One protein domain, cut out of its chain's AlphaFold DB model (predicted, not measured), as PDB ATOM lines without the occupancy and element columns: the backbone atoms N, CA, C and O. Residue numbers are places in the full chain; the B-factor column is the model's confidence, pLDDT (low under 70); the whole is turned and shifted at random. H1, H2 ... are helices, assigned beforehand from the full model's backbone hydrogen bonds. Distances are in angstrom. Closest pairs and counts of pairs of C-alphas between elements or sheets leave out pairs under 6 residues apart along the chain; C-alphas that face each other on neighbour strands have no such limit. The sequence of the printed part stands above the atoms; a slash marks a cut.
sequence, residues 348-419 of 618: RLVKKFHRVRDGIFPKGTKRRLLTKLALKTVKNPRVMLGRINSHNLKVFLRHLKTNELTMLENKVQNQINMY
ATOM      1  N   ARG A 348     -36.337  58.383 -29.331       77.50
ATOM      2  CA  ARG A 348     -35.704  59.607 -28.799       77.50
ATOM      3  C   ARG A 348     -36.206  59.933 -27.388       77.50
ATOM      4  O   ARG A 348     -35.404  60.348 -26.546       77.50
ATOM      5  N   LEU A 349     -37.491  59.706 -27.106       75.38
ATOM      6  CA  LEU A 349     -38.075  59.849 -25.766       75.38
ATOM      7  C   LEU A 349     -37.567  58.767 -24.806       75.38
ATOM      8  O   LEU A 349     -37.053  59.083 -23.728       75.38
ATOM      9  N   VAL A 350     -37.623  57.498 -25.219       79.44
ATOM     10  CA  VAL A 350     -37.136  56.357 -24.427       79.44
ATOM     11  C   VAL A 350     -35.641  56.491 -24.118       79.44
ATOM     12  O   VAL A 350     -35.216  56.218 -22.997       79.44
ATOM     13  N   LYS A 351     -34.832  56.997 -25.055       78.31
ATOM     14  CA  LYS A 351     -33.394  57.253 -24.876       78.31
ATOM     15  C   LYS A 351     -33.122  58.328 -23.821       78.31
ATOM     16  O   LYS A 351     -32.184  58.170 -23.039       78.31
ATOM     17  N   LYS A 352     -33.937  59.390 -23.751       77.94
ATOM     18  CA  LYS A 352     -33.858  60.386 -22.662       77.94
ATOM     19  C   LYS A 352     -34.188  59.743 -21.311       77.94
ATOM     20  O   LYS A 352     -33.417  59.908 -20.368       77.94
ATOM     21  N   PHE A 353     -35.254  58.944 -21.236       78.50
ATOM     22  CA  PHE A 353     -35.612  58.207 -20.020       78.50
ATOM     23  C   PHE A 353     -34.520  57.213 -19.594       78.50
ATOM     24  O   PHE A 353     -34.127  57.180 -18.431       78.50
ATOM     25  N   HIS A 354     -33.976  56.432 -20.530       72.69
ATOM     26  CA  HIS A 354     -32.875  55.507 -20.275       72.69
ATOM     27  C   HIS A 354     -31.606  56.224 -19.816       72.69
ATOM     28  O   HIS A 354     -30.967  55.717 -18.904       72.69
ATOM     29  N   ARG A 355     -31.275  57.407 -20.353       78.62
ATOM     30  CA  ARG A 355     -30.159  58.232 -19.851       78.62
ATOM     31  C   ARG A 355     -30.359  58.662 -18.402       78.62
ATOM     32  O   ARG A 355     -29.440  58.513 -17.606       78.62
ATOM     33  N   VAL A 356     -31.547  59.153 -18.052       78.62
ATOM     34  CA  VAL A 356     -31.866  59.550 -16.670       78.62
ATOM     35  C   VAL A 356     -31.805  58.334 -15.743       78.62
ATOM     36  O   VAL A 356     -31.113  58.349 -14.730       78.62
ATOM     37  N   ARG A 357     -32.465  57.237 -16.126       78.06
ATOM     38  CA  ARG A 357     -32.480  55.976 -15.378       78.06
ATOM     39  C   ARG A 357     -31.084  55.388 -15.190       78.06
ATOM     40  O   ARG A 357     -30.784  54.940 -14.091       78.06
ATOM     41  N   ASP A 358     -30.264  55.353 -16.236       77.62
ATOM     42  CA  ASP A 358     -28.912  54.784 -16.194       77.62
ATOM     43  C   ASP A 358     -27.920  55.747 -15.509       77.62
ATOM     44  O   ASP A 358     -26.910  55.293 -14.985       77.62
ATOM     45  N   GLY A 359     -28.232  57.046 -15.421       77.12
ATOM     46  CA  GLY A 359     -27.529  57.998 -14.555       77.12
ATOM     47  C   GLY A 359     -27.841  57.796 -13.066       77.12
ATOM     48  O   GLY A 359     -26.933  57.798 -12.241       77.12
ATOM     49  N   ILE A 360     -29.113  57.560 -12.716       77.00
ATOM     50  CA  ILE A 360     -29.549  57.313 -11.326       77.00
ATOM     51  C   ILE A 360     -29.180  55.888 -10.867       77.00
ATOM     52  O   ILE A 360     -28.782  55.669  -9.721       77.00
ATOM     53  N   PHE A 361     -29.277  54.905 -11.767       80.38
ATOM     54  CA  PHE A 361     -28.977  53.494 -11.523       80.38
ATOM     55  C   PHE A 361     -28.083  52.920 -12.641       80.38
ATOM     56  O   PHE A 361     -28.587  52.238 -13.542       80.38
ATOM     57  N   PRO A 362     -26.755  53.135 -12.589       78.31
ATOM     58  CA  PRO A 362     -25.848  52.664 -13.633       78.31
ATOM     59  C   PRO A 362     -25.860  51.139 -13.788       78.31
ATOM     60  O   PRO A 362     -26.024  50.391 -12.813       78.31
ATOM     61  N   LYS A 363     -25.700  50.663 -15.029       69.19
ATOM     62  CA  LYS A 363     -25.645  49.227 -15.347       69.19
ATOM     63  C   LYS A 363     -24.489  48.562 -14.588       69.19
ATOM     64  O   LYS A 363     -23.437  49.161 -14.409       69.19
ATOM     65  N   GLY A 364     -24.709  47.340 -14.106       67.19
ATOM     66  CA  GLY A 364     -23.706  46.598 -13.330       67.19
ATOM     67  C   GLY A 364     -23.517  47.073 -11.884       67.19
ATOM     68  O   GLY A 364     -22.658  46.546 -11.189       67.19
ATOM     69  N   THR A 365     -24.308  48.033 -11.387       79.25
ATOM     70  CA  THR A 365     -24.232  48.459  -9.980       79.25
ATOM     71  C   THR A 365     -25.151  47.645  -9.069       79.25
ATOM     72  O   THR A 365     -26.239  47.211  -9.457       79.25
ATOM     73  N   LYS A 366     -24.767  47.521  -7.792       75.81
ATOM     74  CA  LYS A 366     -25.593  46.881  -6.751       75.81
ATOM     75  C   LYS A 366     -26.962  47.560  -6.607       75.81
ATOM     76  O   LYS A 366     -27.968  46.880  -6.443       75.81
ATOM     77  N   ARG A 367     -27.019  48.893  -6.752       75.00
ATOM     78  CA  ARG A 367     -28.269  49.680  -6.714       75.00
ATOM     79  C   ARG A 367     -29.235  49.290  -7.839       75.00
ATOM     80  O   ARG A 367     -30.437  49.179  -7.606       75.00
ATOM     81  N   ARG A 368     -28.723  49.026  -9.047       78.88
ATOM     82  CA  ARG A 368     -29.516  48.573 -10.202       78.88
ATOM     83  C   ARG A 368     -30.059  47.152 -10.025       78.88
ATOM     84  O   ARG A 368     -31.193  46.878 -10.408       78.88
ATOM     85  N   LEU A 369     -29.263  46.261  -9.434       75.75
ATOM     86  CA  LEU A 369     -29.682  44.893  -9.130       75.75
ATOM     87  C   LEU A 369     -30.764  44.866  -8.041       75.75
ATOM     88  O   LEU A 369     -31.790  44.220  -8.217       75.75
ATOM     89  N   LEU A 370     -30.575  45.620  -6.953       77.38
ATOM     90  CA  LEU A 370     -31.538  45.697  -5.849       77.38
ATOM     91  C   LEU A 370     -32.882  46.293  -6.286       77.38
ATOM     92  O   LEU A 370     -33.926  45.769  -5.914       77.38
ATOM     93  N   THR A 371     -32.876  47.333  -7.124       77.62
ATOM     94  CA  THR A 371     -34.114  47.913  -7.680       77.62
ATOM     95  C   THR A 371     -34.847  46.950  -8.615       77.62
ATOM     96  O   THR A 371     -36.069  46.830  -8.535       77.62
ATOM     97  N   LYS A 372     -34.123  46.202  -9.462       73.94
ATOM     98  CA  LYS A 372     -34.708  45.124 -10.281       73.94
ATOM     99  C   LYS A 372     -35.297  44.002  -9.427       73.94
ATOM    100  O   LYS A 372     -36.391  43.534  -9.726       73.94
ATOM    101  N   LEU A 373     -34.579  43.568  -8.393       73.06
ATOM    102  CA  LEU A 373     -35.049  42.534  -7.475       73.06
ATOM    103  C   LEU A 373     -36.297  43.002  -6.727       73.06
ATOM    104  O   LEU A 373     -37.274  42.271  -6.720       73.06
ATOM    105  N   ALA A 374     -36.327  44.236  -6.220       75.88
ATOM    106  CA  ALA A 374     -37.508  44.812  -5.575       75.88
ATOM    107  C   ALA A 374     -38.732  44.833  -6.509       75.88
ATOM    108  O   ALA A 374     -39.801  44.371  -6.125       75.88
ATOM    109  N   LEU A 375     -38.568  45.275  -7.762       77.06
ATOM    110  CA  LEU A 375     -39.637  45.231  -8.771       77.06
ATOM    111  C   LEU A 375     -40.106  43.797  -9.069       77.06
ATOM    112  O   LEU A 375     -41.303  43.559  -9.230       77.06
ATOM    113  N   LYS A 376     -39.182  42.830  -9.132       69.06
ATOM    114  CA  LYS A 376     -39.514  41.407  -9.323       69.06
ATOM    115  C   LYS A 376     -40.212  40.806  -8.099       69.06
ATOM    116  O   LYS A 376     -41.113  39.995  -8.284       69.06
ATOM    117  N   THR A 377     -39.852  41.225  -6.887       75.88
ATOM    118  CA  THR A 377     -40.519  40.842  -5.634       75.88
ATOM    119  C   THR A 377     -41.934  41.392  -5.559       75.88
ATOM    120  O   THR A 377     -42.834  40.668  -5.154       75.88
ATOM    121  N   VAL A 378     -42.160  42.622  -6.026       77.38
ATOM    122  CA  VAL A 378     -43.512  43.191  -6.147       77.38
ATOM    123  C   VAL A 378     -44.355  42.412  -7.162       77.38
ATOM    124  O   VAL A 378     -45.527  42.162  -6.907       77.38
ATOM    125  N   LYS A 379     -43.770  41.980  -8.289       72.94
ATOM    126  CA  LYS A 379     -44.480  41.166  -9.294       72.94
ATOM    127  C   LYS A 379     -44.741  39.722  -8.848       72.94
ATOM    128  O   LYS A 379     -45.758  39.164  -9.234       72.94
ATOM    129  N   ASN A 380     -43.847  39.121  -8.059       70.25
ATOM    130  CA  ASN A 380     -43.914  37.708  -7.659       70.25
ATOM    131  C   ASN A 380     -43.698  37.518  -6.139       70.25
ATOM    132  O   ASN A 380     -42.714  36.896  -5.722       70.25
ATOM    133  N   PRO A 381     -44.601  38.036  -5.283       72.81
ATOM    134  CA  PRO A 381     -44.367  38.133  -3.840       72.81
ATOM    135  C   PRO A 381     -44.311  36.772  -3.137       72.81
ATOM    136  O   PRO A 381     -43.463  36.571  -2.271       72.81
ATOM    137  N   ARG A 382     -45.151  35.804  -3.538       72.44
ATOM    138  CA  ARG A 382     -45.204  34.463  -2.916       72.44
ATOM    139  C   ARG A 382     -43.891  33.688  -3.069       72.44
ATOM    140  O   ARG A 382     -43.388  33.139  -2.093       72.44
ATOM    141  N   VAL A 383     -43.315  33.693  -4.272       67.06
ATOM    142  CA  VAL A 383     -42.067  32.974  -4.592       67.06
ATOM    143  C   VAL A 383     -40.869  33.597  -3.871       67.06
ATOM    144  O   VAL A 383     -39.996  32.888  -3.375       67.06
ATOM    145  N   MET A 384     -40.839  34.930  -3.785       70.75
ATOM    146  CA  MET A 384     -39.724  35.666  -3.188       70.75
ATOM    147  C   MET A 384     -39.743  35.642  -1.656       70.75
ATOM    148  O   MET A 384     -38.696  35.442  -1.042       70.75
ATOM    149  N   LEU A 385     -40.912  35.808  -1.026       71.62
ATOM    150  CA  LEU A 385     -41.035  35.832   0.437       71.62
ATOM    151  C   LEU A 385     -40.855  34.442   1.064       71.62
ATOM    152  O   LEU A 385     -40.220  34.331   2.109       71.62
ATOM    153  N   GLY A 386     -41.312  33.373   0.398       66.56
ATOM    154  CA  GLY A 386     -41.182  31.991   0.884       66.56
ATOM    155  C   GLY A 386     -39.746  31.453   0.963       66.56
ATOM    156  O   GLY A 386     -39.534  30.341   1.437       66.56
ATOM    157  N   ARG A 387     -38.743  32.213   0.502       63.31
ATOM    158  CA  ARG A 387     -37.332  31.785   0.460       63.31
ATOM    159  C   ARG A 387     -36.363  32.668   1.227       63.31
ATOM    160  O   ARG A 387     -35.153  32.414   1.195       63.31
ATOM    161  N   ILE A 388     -36.878  33.664   1.941       68.31
ATOM    162  CA  ILE A 388     -36.078  34.457   2.869       68.31
ATOM    163  C   ILE A 388     -35.784  33.580   4.089       68.31
ATOM    164  O   ILE A 388     -36.552  33.521   5.041       68.31
ATOM    165  N   ASN A 389     -34.658  32.869   4.042       72.94
ATOM    166  CA  ASN A 389     -34.111  32.128   5.171       72.94
ATOM    167  C   ASN A 389     -32.654  32.542   5.424       72.94
ATOM    168  O   ASN A 389     -31.985  33.133   4.570       72.94
ATOM    169  N   SER A 390     -32.156  32.245   6.622       70.31
ATOM    170  CA  SER A 390     -30.836  32.694   7.080       70.31
ATOM    171  C   SER A 390     -29.683  32.172   6.210       70.31
ATOM    172  O   SER A 390     -28.676  32.863   6.044       70.31
ATOM    173  N   HIS A 391     -29.835  30.986   5.614       75.25
ATOM    174  CA  HIS A 391     -28.846  30.383   4.725       75.25
ATOM    175  C   HIS A 391     -28.773  31.113   3.374       75.25
ATOM    176  O   HIS A 391     -27.712  31.609   2.991       75.25
ATOM    177  N   ASN A 392     -29.906  31.267   2.690       68.75
ATOM    178  CA  ASN A 392     -30.000  31.935   1.393       68.75
ATOM    179  C   ASN A 392     -29.612  33.412   1.489       68.75
ATOM    180  O   ASN A 392     -28.931  33.926   0.602       68.75
ATOM    181  N   LEU A 393     -29.964  34.082   2.593       72.19
ATOM    182  CA  LEU A 393     -29.578  35.471   2.836       72.19
ATOM    183  C   LEU A 393     -28.058  35.610   3.021       72.19
ATOM    184  O   LEU A 393     -27.457  36.533   2.471       72.19
ATOM    185  N   LYS A 394     -27.406  34.667   3.720       76.56
ATOM    186  CA  LYS A 394     -25.935  34.629   3.844       76.56
ATOM    187  C   LYS A 394     -25.248  34.383   2.500       76.56
ATOM    188  O   LYS A 394     -24.261  35.055   2.199       76.56
ATOM    189  N   VAL A 395     -25.765  33.465   1.680       69.38
ATOM    190  CA  VAL A 395     -25.226  33.179   0.336       69.38
ATOM    191  C   VAL A 395     -25.383  34.394  -0.586       69.38
ATOM    192  O   VAL A 395     -24.415  34.804  -1.231       69.38
ATOM    193  N   PHE A 396     -26.557  35.029  -0.576       72.62
ATOM    194  CA  PHE A 396     -26.856  36.249  -1.326       72.62
ATOM    195  C   PHE A 396     -25.952  37.421  -0.912       72.62
ATOM    196  O   PHE A 396     -25.344  38.067  -1.765       72.62
ATOM    197  N   LEU A 397     -25.781  37.653   0.395       75.12
ATOM    198  CA  LEU A 397     -24.887  38.689   0.926       75.12
ATOM    199  C   LEU A 397     -23.412  38.419   0.600       75.12
ATOM    200  O   LEU A 397     -22.665  39.364   0.334       75.12
ATOM    201  N   ARG A 398     -22.983  37.149   0.581       74.25
ATOM    202  CA  ARG A 398     -21.628  36.758   0.160       74.25
ATOM    203  C   ARG A 398     -21.384  37.121  -1.307       74.25
ATOM    204  O   ARG A 398     -20.375  37.754  -1.601       74.25
ATOM    205  N   HIS A 399     -22.322  36.812  -2.200       67.75
ATOM    206  CA  HIS A 399     -22.188  37.110  -3.634       67.75
ATOM    207  C   HIS A 399     -22.333  38.614  -3.949       67.75
ATOM    208  O   HIS A 399     -21.683  39.147  -4.846       67.75
ATOM    209  N   LEU A 400     -23.121  39.351  -3.157       72.56
ATOM    210  CA  LEU A 400     -23.157  40.817  -3.209       72.56
ATOM    211  C   LEU A 400     -21.816  41.456  -2.828       72.56
ATOM    212  O   LEU A 400     -21.540  42.575  -3.267       72.56
ATOM    213  N   LYS A 401     -20.985  40.796  -2.012       72.50
ATOM    214  CA  LYS A 401     -19.638  41.274  -1.661       72.50
ATOM    215  C   LYS A 401     -18.596  40.956  -2.738       72.50
ATOM    216  O   LYS A 401     -17.711  41.780  -2.927       72.50
ATOM    217  N   THR A 402     -18.734  39.853  -3.477       69.25
ATOM    218  CA  THR A 402     -17.781  39.427  -4.525       69.25
ATOM    219  C   THR A 402     -17.987  40.095  -5.894       69.25
ATOM    220  O   THR A 402     -17.235  39.816  -6.817       69.25
ATOM    221  N   ASN A 403     -18.957  41.012  -6.042       62.31
ATOM    222  CA  ASN A 403     -19.282  41.733  -7.292       62.31
ATOM    223  C   ASN A 403     -19.711  40.847  -8.490       62.31
ATOM    224  O   ASN A 403     -19.844  41.351  -9.604       62.31
ATOM    225  N   GLU A 404     -20.060  39.576  -8.271       64.62
ATOM    226  CA  GLU A 404     -20.586  38.650  -9.294       64.62
ATOM    227  C   GLU A 404     -22.090  38.867  -9.566       64.62
ATOM    228  O   GLU A 404     -22.937  37.981  -9.424       64.62
ATOM    229  N   LEU A 405     -22.454  40.099  -9.921       66.81
ATOM    230  CA  LEU A 405     -23.849  40.555  -9.953       66.81
ATOM    231  C   LEU A 405     -24.682  39.892 -11.064       66.81
ATOM    232  O   LEU A 405     -25.879  39.682 -10.885       66.81
ATOM    233  N   THR A 406     -24.054  39.521 -12.180       59.66
ATOM    234  CA  THR A 406     -24.693  38.832 -13.315       59.66
ATOM    235  C   THR A 406     -24.998  37.366 -13.014       59.66
ATOM    236  O   THR A 406     -26.093  36.900 -13.320       59.66
ATOM    237  N   MET A 407     -24.091  36.644 -12.342       61.09
ATOM    238  CA  MET A 407     -24.365  35.284 -11.858       61.09
ATOM    239  C   MET A 407     -25.519  35.266 -10.856       61.09
ATOM    240  O   MET A 407     -26.350  34.359 -10.891       61.09
ATOM    241  N   LEU A 408     -25.595  36.269  -9.976       67.00
ATOM    242  CA  LEU A 408     -26.704  36.402  -9.033       67.00
ATOM    243  C   LEU A 408     -28.032  36.653  -9.760       67.00
ATOM    244  O   LEU A 408     -29.040  36.034  -9.425       67.00
ATOM    245  N   GLU A 409     -28.027  37.526 -10.772       63.59
ATOM    246  CA  GLU A 409     -29.205  37.820 -11.594       63.59
ATOM    247  C   GLU A 409     -29.699  36.566 -12.339       63.59
ATOM    248  O   GLU A 409     -30.896  36.274 -12.305       63.59
ATOM    249  N   ASN A 410     -28.783  35.775 -12.907       60.81
ATOM    250  CA  ASN A 410     -29.102  34.525 -13.603       60.81
ATOM    251  C   ASN A 410     -29.565  33.415 -12.650       60.81
ATOM    252  O   ASN A 410     -30.526  32.720 -12.959       60.81
ATOM    253  N   LYS A 411     -28.954  33.266 -11.465       65.94
ATOM    254  CA  LYS A 411     -29.411  32.295 -10.451       65.94
ATOM    255  C   LYS A 411     -30.823  32.612  -9.969       65.94
ATOM    256  O   LYS A 411     -31.646  31.708  -9.865       65.94
ATOM    257  N   VAL A 412     -31.123  33.887  -9.720       65.50
ATOM    258  CA  VAL A 412     -32.477  34.317  -9.345       65.50
ATOM    259  C   VAL A 412     -33.453  34.093 -10.502       65.50
ATOM    260  O   VAL A 412     -34.558  33.617 -10.268       65.50
ATOM    261  N   GLN A 413     -33.058  34.365 -11.751       63.00
ATOM    262  CA  GLN A 413     -33.918  34.136 -12.917       63.00
ATOM    263  C   GLN A 413     -34.195  32.646 -13.164       63.00
ATOM    264  O   GLN A 413     -35.348  32.271 -13.346       63.00
ATOM    265  N   ASN A 414     -33.178  31.786 -13.088       58.62
ATOM    266  CA  ASN A 414     -33.332  30.337 -13.242       58.62
ATOM    267  C   ASN A 414     -34.195  29.735 -12.127       58.62
ATOM    268  O   ASN A 414     -34.980  28.827 -12.376       58.62
ATOM    269  N   GLN A 415     -34.110  30.268 -10.906       61.56
ATOM    270  CA  GLN A 415     -34.973  29.839  -9.803       61.56
ATOM    271  C   GLN A 415     -36.424  30.311  -9.950       61.56
ATOM    272  O   GLN A 415     -37.322  29.594  -9.515       61.56
ATOM    273  N   ILE A 416     -36.660  31.479 -10.559       58.00
ATOM    274  CA  ILE A 416     -38.007  31.922 -10.949       58.00
ATOM    275  C   ILE A 416     -38.548  31.017 -12.064       58.00
ATOM    276  O   ILE A 416     -39.713  30.643 -12.012       58.00
ATOM    277  N   ASN A 417     -37.709  30.612 -13.023       57.41
ATOM    278  CA  ASN A 417     -38.109  29.724 -14.117       57.41
ATOM    279  C   ASN A 417     -38.397  28.287 -13.634       57.41
ATOM    280  O   ASN A 417     -39.350  27.689 -14.107       57.41
ATOM    281  N   MET A 418     -37.660  27.756 -12.644       50.47
ATOM    282  CA  MET A 418     -37.960  26.451 -12.011       50.47
ATOM    283  C   MET A 418     -39.305  26.415 -11.264       50.47
ATOM    284  O   MET A 418     -39.804  25.334 -10.974       50.47
ATOM    285  N   TYR A 419     -39.836  27.575 -10.868       48.94
ATOM    286  CA  TYR A 419     -41.067  27.708 -10.074       48.94
ATOM    287  C   TYR A 419     -42.176  28.462 -10.799       48.94
ATOM    288  O   TYR A 419     -43.243  28.677 -10.229       48.94
TER     289      TYR A 419
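Overview. This is residues 348 to 419 of the 618 residues of a protein of Aneurinibacillus thermoaerophilus (UniProt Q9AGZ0). Three helices, H2, H4 and H5, make a loose, open body, their centres set as a triangle and their contacts gathered where H2 and H5 begin and H4 ends; the short H3 sits near the far ends of H2 and H5. H1 is an arm reaching away from this body, with residues 348 to 356 sticking out, and residues 386 to 395, which include residues 390 to 395 of H4, stick out too. The printed part has 72 residues with five named helices, H1 to H5 in order along the chain, and no named strand: the class is all helix. The whole is loose, with a radius of gyration of the C-alphas of 13.9 A, and elongated, spanning 43 by 27 by 16 A.

Along the chain. H1 is residues 348 to 360, 18.7 A from first to last C-alpha, and begins with C-alpha 348 at (-35.704, 59.607, -28.799). H2, residues 366 to 379, is the longest helix by residues and measures 19.9 A; its C-alpha 366 is at (-25.593, 46.881, -6.751). H3 is residues 381 to 385. H4, residues 390 to 401, measures 16.6 A. H5, residues 405 to 417, measures 18.4 A and ends with C-alpha 417 at (-38.109, 29.724, -14.117).

Arrangement. H1 is apart from H2, H3, H4 and H5. H2 and H5 only just touch, with 3 pairs of C-alphas within 8 A, through residues 366 to 369 and 405 to 409 alone; the closest C-alphas, of Lys 366 and Leu 405, are 7.3 A apart. They run the same way at a shallow tilt of 12 degrees. H2 and H3 are close but not clearly touching, the closest C-alphas being those of Thr 377 and Met 384 at 5.8 A. H3 and H5 are close but not clearly touching, at 7.6 A between the C-alphas of Val 383 and Ile 416. H4 and H5 form a helical hairpin, running opposite ways at a steep tilt of 37 degrees, only just past shallow. They only just touch, with 3 pairs of C-alphas within 8 A, through residues 396 to 399 and 405 to 408 alone; the closest C-alphas, of His 399 and Leu 408, are 7.1 A apart. In H1, H2, H3, H4 and H5 every O i to N i+4 pair is within hydrogen-bond range.

Size, cuts and confidence. The C-alphas of Arg 348 and Ser 390, the two farthest apart, are 45.1 A apart. The printed part has no cut, and its four links between helices are tight. The mean pLDDT of the printed part is 70.9; 28 residues are under 70, among them residues 402 to 419.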